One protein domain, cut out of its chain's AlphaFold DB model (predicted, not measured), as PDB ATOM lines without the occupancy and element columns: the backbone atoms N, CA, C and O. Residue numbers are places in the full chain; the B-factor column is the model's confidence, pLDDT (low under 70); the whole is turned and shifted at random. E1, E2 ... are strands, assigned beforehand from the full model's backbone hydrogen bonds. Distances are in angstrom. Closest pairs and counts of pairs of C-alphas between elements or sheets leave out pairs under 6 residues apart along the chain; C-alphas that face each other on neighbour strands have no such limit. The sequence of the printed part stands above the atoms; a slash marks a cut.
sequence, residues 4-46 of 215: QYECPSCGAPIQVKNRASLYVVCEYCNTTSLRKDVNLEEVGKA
ATOM      1  N   GLN A   4     -41.739   1.813 -35.325       89.00
ATOM      2  CA  GLN A   4     -42.947   1.561 -34.543       89.00
ATOM      3  C   GLN A   4     -42.816   0.227 -33.807       89.00
ATOM      4  O   GLN A   4     -42.427  -0.773 -34.406       89.00
ATOM      5  N   TYR A   5     -43.154   0.238 -32.524       93.19
ATOM      6  CA  TYR A   5     -43.159  -0.914 -31.632       93.19
ATOM      7  C   TYR A   5     -44.473  -0.960 -30.850       93.19
ATOM      8  O   TYR A   5     -45.272  -0.022 -30.888       93.19
ATOM      9  N   GLU A   6     -44.661  -2.032 -30.092       95.44
ATOM     10  CA  GLU A   6     -45.728  -2.167 -29.106       95.44
ATOM     11  C   GLU A   6     -45.105  -2.304 -27.717       95.44
ATOM     12  O   GLU A   6     -44.075  -2.962 -27.544       95.44
ATOM     13  N   CYS A   7     -45.713  -1.661 -26.722       95.69
ATOM     14  CA  CYS A   7     -45.304  -1.797 -25.333       95.69
ATOM     15  C   CYS A   7     -45.474  -3.260 -24.890       95.69
ATOM     16  O   CYS A   7     -46.603  -3.759 -24.925       95.69
ATOM     17  N   PRO A   8     -44.421  -3.936 -24.397       95.56
ATOM     18  CA  PRO A   8     -44.501  -5.341 -23.989       95.56
ATOM     19  C   PRO A   8     -45.446  -5.579 -22.799       95.56
ATOM     20  O   PRO A   8     -45.892  -6.703 -22.588       95.56
ATOM     21  N   SER A   9     -45.774  -4.528 -22.040       96.00
ATOM     22  CA  SER A   9     -46.600  -4.619 -20.833       96.00
ATOM     23  C   SER A   9     -48.090  -4.366 -21.094       96.00
ATOM     24  O   SER A   9     -48.943  -5.073 -20.563       96.00
ATOM     25  N   CYS A  10     -48.433  -3.363 -21.915       96.62
ATOM     26  CA  CYS A  10     -49.828  -2.942 -22.128       96.62
ATOM     27  C   CYS A  10     -50.302  -2.983 -23.589       96.62
ATOM     28  O   CYS A  10     -51.472  -2.707 -23.846       96.62
ATOM     29  N   GLY A  11     -49.419  -3.289 -24.545       95.56
ATOM     30  CA  GLY A  11     -49.736  -3.333 -25.977       95.56
ATOM     31  C   GLY A  11     -49.921  -1.967 -26.647       95.56
ATOM     32  O   GLY A  11     -50.230  -1.911 -27.834       95.56
ATOM     33  N   ALA A  12     -49.740  -0.855 -25.926       95.50
ATOM     34  CA  ALA A  12     -49.851   0.477 -26.517       95.50
ATOM     35  C   ALA A  12     -48.780   0.710 -27.600       95.50
ATOM     36  O   ALA A  12     -47.645   0.249 -27.437       95.50
ATOM     37  N   PRO A  13     -49.096   1.446 -28.682       94.19
ATOM     38  CA  PRO A  13     -48.117   1.759 -29.712       94.19
ATOM     39  C   PRO A  13     -47.022   2.673 -29.153       94.19
ATOM     40  O   PRO A  13     -47.297   3.623 -28.423       94.19
ATOM     41  N   ILE A  14     -45.776   2.399 -29.528       93.19
ATOM     42  CA  ILE A  14     -44.608   3.206 -29.181       93.19
ATOM     43  C   ILE A  14     -43.894   3.593 -30.473       93.19
ATOM     44  O   ILE A  14     -43.469   2.732 -31.246       93.19
ATOM     45  N   GLN A  15     -43.731   4.893 -30.702       91.12
ATOM     46  CA  GLN A  15     -42.902   5.414 -31.783       91.12
ATOM     47  C   GLN A  15     -41.543   5.825 -31.219       91.12
ATOM     48  O   GLN A  15     -41.481   6.624 -30.292       91.12
ATOM     49  N   VAL A  16     -40.463   5.302 -31.801       90.62
ATOM     50  CA  VAL A  16     -39.088   5.719 -31.490       90.62
ATOM     51  C   VAL A  16     -38.552   6.511 -32.677       90.62
ATOM     52  O   VAL A  16     -38.492   5.990 -33.799       90.62
ATOM     53  N   LYS A  17     -38.204   7.776 -32.452       89.06
ATOM     54  CA  LYS A  17     -37.804   8.754 -33.469       89.06
ATOM     55  C   LYS A  17     -36.300   8.756 -33.698       89.06
ATOM     56  O   LYS A  17     -35.877   8.705 -34.859       89.06
ATOM     57  N   ASN A  18     -35.512   8.757 -32.624       89.56
ATOM     58  CA  ASN A  18     -34.060   8.866 -32.706       89.56
ATOM     59  C   ASN A  18     -33.396   7.476 -32.678       89.56
ATOM     60  O   ASN A  18     -33.863   6.518 -32.057       89.56
ATOM     61  N   ARG A  19     -32.314   7.316 -33.445       86.06
ATOM     62  CA  ARG A  19     -31.595   6.035 -33.558       86.06
ATOM     63  C   ARG A  19     -30.667   5.765 -32.376       86.06
ATOM     64  O   ARG A  19     -30.404   4.600 -32.106       86.06
ATOM     65  N   ALA A  20     -30.197   6.810 -31.701       86.94
ATOM     66  CA  ALA A  20     -29.413   6.715 -30.477       86.94
ATOM     67  C   ALA A  20     -30.272   6.347 -29.256       86.94
ATOM     68  O   ALA A  20     -29.726   5.968 -28.226       86.94
ATOM     69  N   SER A  21     -31.604   6.415 -29.365       90.25
ATOM     70  CA  SER A  21     -32.529   5.980 -28.318       90.25
ATOM     71  C   SER A  21     -32.473   4.466 -28.133       90.25
ATOM     72  O   SER A  21     -32.979   3.698 -28.963       90.25
ATOM     73  N   LEU A  22     -31.861   4.050 -27.025       90.94
ATOM     74  CA  LEU A  22     -31.748   2.652 -26.615       90.94
ATOM     75  C   LEU A  22     -32.906   2.233 -25.711       90.94
ATOM     76  O   LEU A  22     -33.274   1.062 -25.696       90.94
ATOM     77  N   TYR A  23     -33.497   3.177 -24.982       93.31
ATOM     78  CA  TYR A  23     -34.597   2.926 -24.060       93.31
ATOM     79  C   TYR A  23     -35.797   3.803 -24.386       93.31
ATOM     80  O   TYR A  23     -35.664   4.893 -24.944       93.31
ATOM     81  N   VAL A  24     -36.978   3.318 -24.015       94.62
ATOM     82  CA  VAL A  24     -38.229   4.063 -24.139       94.62
ATOM     83  C   VAL A  24     -39.136   3.801 -22.944       94.62
ATOM     84  O   VAL A  24     -39.284   2.658 -22.508       94.62
ATOM     85  N   VAL A  25     -39.743   4.859 -22.414       94.62
ATOM     86  CA  VAL A  25     -40.756   4.793 -21.357       94.62
ATOM     87  C   VAL A  25     -42.135   4.952 -21.987       94.62
ATOM     88  O   VAL A  25     -42.424   5.962 -22.627       94.62
ATOM     89  N   CYS A  26     -42.999   3.951 -21.807       94.38
ATOM     90  CA  CYS A  26     -44.367   3.984 -22.319       94.38
ATOM     91  C   CYS A  26     -45.195   5.069 -21.614       94.38
ATOM     92  O   CYS A  26     -45.369   5.009 -20.399       94.38
ATOM     93  N   GLU A  27     -45.786   5.994 -22.374       92.62
ATOM     94  CA  GLU A  27     -46.607   7.091 -21.835       92.62
ATOM     95  C   GLU A  27     -47.883   6.622 -21.106       92.62
ATOM     96  O   GLU A  27     -48.416   7.340 -20.266       92.62
ATOM     97  N   TYR A  28     -48.365   5.406 -21.397       93.69
ATOM     98  CA  TYR A  28     -49.623   4.884 -20.850       93.69
ATOM     99  C   TYR A  28     -49.450   4.127 -19.533       93.69
ATOM    100  O   TYR A  28     -50.306   4.200 -18.655       93.69
ATOM    101  N   CYS A  29     -48.379   3.338 -19.406       93.56
ATOM    102  CA  CYS A  29     -48.192   2.439 -18.263       93.56
ATOM    103  C   CYS A  29     -46.851   2.613 -17.543       93.56
ATOM    104  O   CYS A  29     -46.599   1.886 -16.579       93.56
ATOM    105  N   ASN A  30     -46.015   3.559 -17.986       93.06
ATOM    106  CA  ASN A  30     -44.671   3.861 -17.482       93.06
ATOM    107  C   ASN A  30     -43.674   2.697 -17.548       93.06
ATOM    108  O   ASN A  30     -42.633   2.737 -16.897       93.06
ATOM    109  N   THR A  31     -43.962   1.650 -18.322       93.88
ATOM    110  CA  THR A  31     -43.004   0.562 -18.537       93.88
ATOM    111  C   THR A  31     -41.791   1.097 -19.284       93.88
ATOM    112  O   THR A  31     -41.930   1.634 -20.385       93.88
ATOM    113  N   THR A  32     -40.608   0.917 -18.701       94.06
ATOM    114  CA  THR A  32     -39.338   1.177 -19.373       94.06
ATOM    115  C   THR A  32     -38.944  -0.064 -20.155       94.06
ATOM    116  O   THR A  32     -38.898  -1.168 -19.606       94.06
ATOM    117  N   SER A  33     -38.647   0.115 -21.437       94.06
ATOM    118  CA  SER A  33     -38.248  -0.970 -22.324       94.06
ATOM    119  C   SER A  33     -36.901  -0.698 -22.980       94.06
ATOM    120  O   SER A  33     -36.622   0.432 -23.378       94.06
ATOM    121  N   LEU A  34     -36.084  -1.742 -23.115       93.12
ATOM    122  CA  LEU A  34     -34.880  -1.748 -23.942       93.12
ATOM    123  C   LEU A  34     -35.276  -2.034 -25.391       93.12
ATOM    124  O   LEU A  34     -35.994  -2.996 -25.675       93.12
ATOM    125  N   ARG A  35     -34.761  -1.227 -26.313       91.31
ATOM    126  CA  ARG A  35     -34.899  -1.440 -27.746       91.31
ATOM    127  C   ARG A  35     -33.885  -2.472 -28.228       91.31
ATOM    128  O   ARG A  35     -32.679  -2.239 -28.202       91.31
ATOM    129  N   LYS A  36     -34.396  -3.590 -28.729       86.75
ATOM    130  CA  LYS A  36     -33.667  -4.557 -29.554       86.75
ATOM    131  C   LYS A  36     -34.144  -4.406 -30.996       86.75
ATOM    132  O   LYS A  36     -35.256  -3.943 -31.216       86.75
ATOM    133  N   ASP A  37     -33.308  -4.774 -31.963       80.44
ATOM    134  CA  ASP A  37     -33.468  -4.510 -33.406       80.44
ATOM    135  C   ASP A  37     -34.914  -4.331 -33.909       80.44
ATOM    136  O   ASP A  37     -35.222  -3.327 -34.551       80.44
ATOM    137  N   VAL A  38     -35.803  -5.285 -33.599       81.12
ATOM    138  CA  VAL A  38     -37.209  -5.303 -34.042       81.12
ATOM    139  C   VAL A  38     -38.241  -5.359 -32.909       81.12
ATOM    140  O   VAL A  38     -39.436  -5.403 -33.187       81.12
ATOM    141  N   ASN A  39     -37.826  -5.378 -31.639       88.19
ATOM    142  CA  ASN A  39     -38.739  -5.513 -30.503       88.19
ATOM    143  C   ASN A  39     -38.302  -4.712 -29.269       88.19
ATOM    144  O   ASN A  39     -37.154  -4.298 -29.124       88.19
ATOM    145  N   LEU A  40     -39.250  -4.511 -28.358       92.75
ATOM    146  CA  LEU A  40     -39.007  -3.932 -27.044       92.75
ATOM    147  C   LEU A  40     -39.001  -5.040 -25.989       92.75
ATOM    148  O   LEU A  40     -39.871  -5.910 -25.990       92.75
ATOM    149  N   GLU A  41     -38.024  -5.000 -25.092       93.50
ATOM    150  CA  GLU A  41     -37.963  -5.862 -23.911       93.50
ATOM    151  C   GLU A  41     -38.266  -5.033 -22.668       93.50
ATOM    152  O   GLU A  41     -37.625  -4.008 -22.446       93.50
ATOM    153  N   GLU A  42     -39.220  -5.475 -21.849       93.88
ATOM    154  CA  GLU A  42     -39.496  -4.846 -20.558       93.88
ATOM    155  C   GLU A  42     -38.283  -4.989 -19.634       93.88
ATOM    156  O   GLU A  42     -37.801  -6.094 -19.388       93.88
ATOM    157  N   VAL A  43     -37.797  -3.864 -19.110       92.31
ATOM    158  CA  VAL A  43     -36.626  -3.832 -18.220       92.31
ATOM    159  C   VAL A  43     -36.909  -3.200 -16.865       92.31
ATOM    160  O   VAL A  43     -36.038  -3.230 -15.998       92.31
ATOM    161  N   GLY A  44     -38.085  -2.599 -16.687       89.69
ATOM    162  CA  GLY A  44     -38.470  -1.928 -15.455       89.69
ATOM    163  C   GLY A  44     -39.671  -1.015 -15.648       89.69
ATOM    164  O   GLY A  44     -40.367  -1.061 -16.665       89.69
ATOM    165  N   LYS A  45     -39.906  -0.157 -14.657       89.38
ATOM    166  CA  LYS A  45     -41.011   0.796 -14.663       89.38
ATOM    167  C   LYS A  45     -40.531   2.129 -14.112       89.38
ATOM    168  O   LYS A  45     -40.088   2.195 -12.969       89.38
ATOM    169  N   ALA A  46     -40.623   3.173 -14.922       87.69
ATOM    170  CA  ALA A  46     -40.271   4.513 -14.496       87.69
ATOM    171  C   ALA A  46     -41.291   5.035 -13.478       87.69
ATOM    172  O   ALA A  46     -42.500   4.792 -13.579       87.69
TER     173      ALA A  46
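This is residues 4 to 46 of the 215 residues of the protein "DUF4178 domain-containing protein" of Candidatus Hydrogenedentes bacterium (UniProt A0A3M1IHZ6). What shape do these atoms make? A two-strand hairpin, E1 and E2, stands opposite a small three-strand sheet, E3, E4 and E5, and together the five strands make a loose ring that is not closed into a barrel. E5 comes near E1 at one gap between the two sheets, and E2 and E3 come near each other more sparsely at the other. What is it built of? The 43 printed residues hold no named helix and five named strands, E1 to E5 in chain order, of class all strand; the larger sheet has the order E3, E4, E5, and both sheets are antiparallel. How large is it? It is compact and rounded, with a radius of gyration of the C-alphas of 9.0 A and spans of 23 by 17 by 15 A.

How does the first pair of strands meet? E1, residues 4 to 6, and E2, residues 13 to 16, form an antiparallel hairpin at 138 degrees between their directions. N 5 and O 14 are within hydrogen-bond range at 2.8 A, as are N 14 and O 5 at 2.8 A. How is the larger sheet made? E3, residues 23 to 25, E4, residues 31 to 36, and E5, residues 39 to 45, form a meander, each strand the antiparallel neighbour of the one before, with E3 and E5 as edge strands. In the hairpin of E3 and E4, at 153 degrees, N 33 and O 24 are 2.8 A apart; in that of E4 and E5, at 147 degrees, N 34 and O 41 are 2.8 A apart. Where do the two sheets come closest? The closest C-alphas of E1 and E5 are those of Tyr 5 and Asn 39, 6.5 A apart, and those of E2 and E3 are Val 16 and Val 24, 7.6 A apart. E1 is apart from E3 and E4, and E2 is apart from E4 and E5.

Where does the first strand begin? E1 begins at C-alpha 4, at (-42.947, 1.561, -34.543). How long are the strands? E4 measures 15.3 A from first to last C-alpha and E5 17.2 A, while E1 measures 7.2 A, E2 10.0 A and E3 7.0 A. Where does the last strand end? E5 ends at C-alpha 45, at (-41.011, 0.796, -14.663).

What is the greatest distance? The two C-alphas farthest apart are those of Cys 10 and Ala 20, 24.1 A. Are there cuts or long links? The printed part has no cut; the links E3 to E4 and E4 to E5 are tight, E1 to E2 and E2 to E3 are short, and no link is long. How confident is the model? The mean pLDDT of the printed part is 91.8, and no printed residue is under 70.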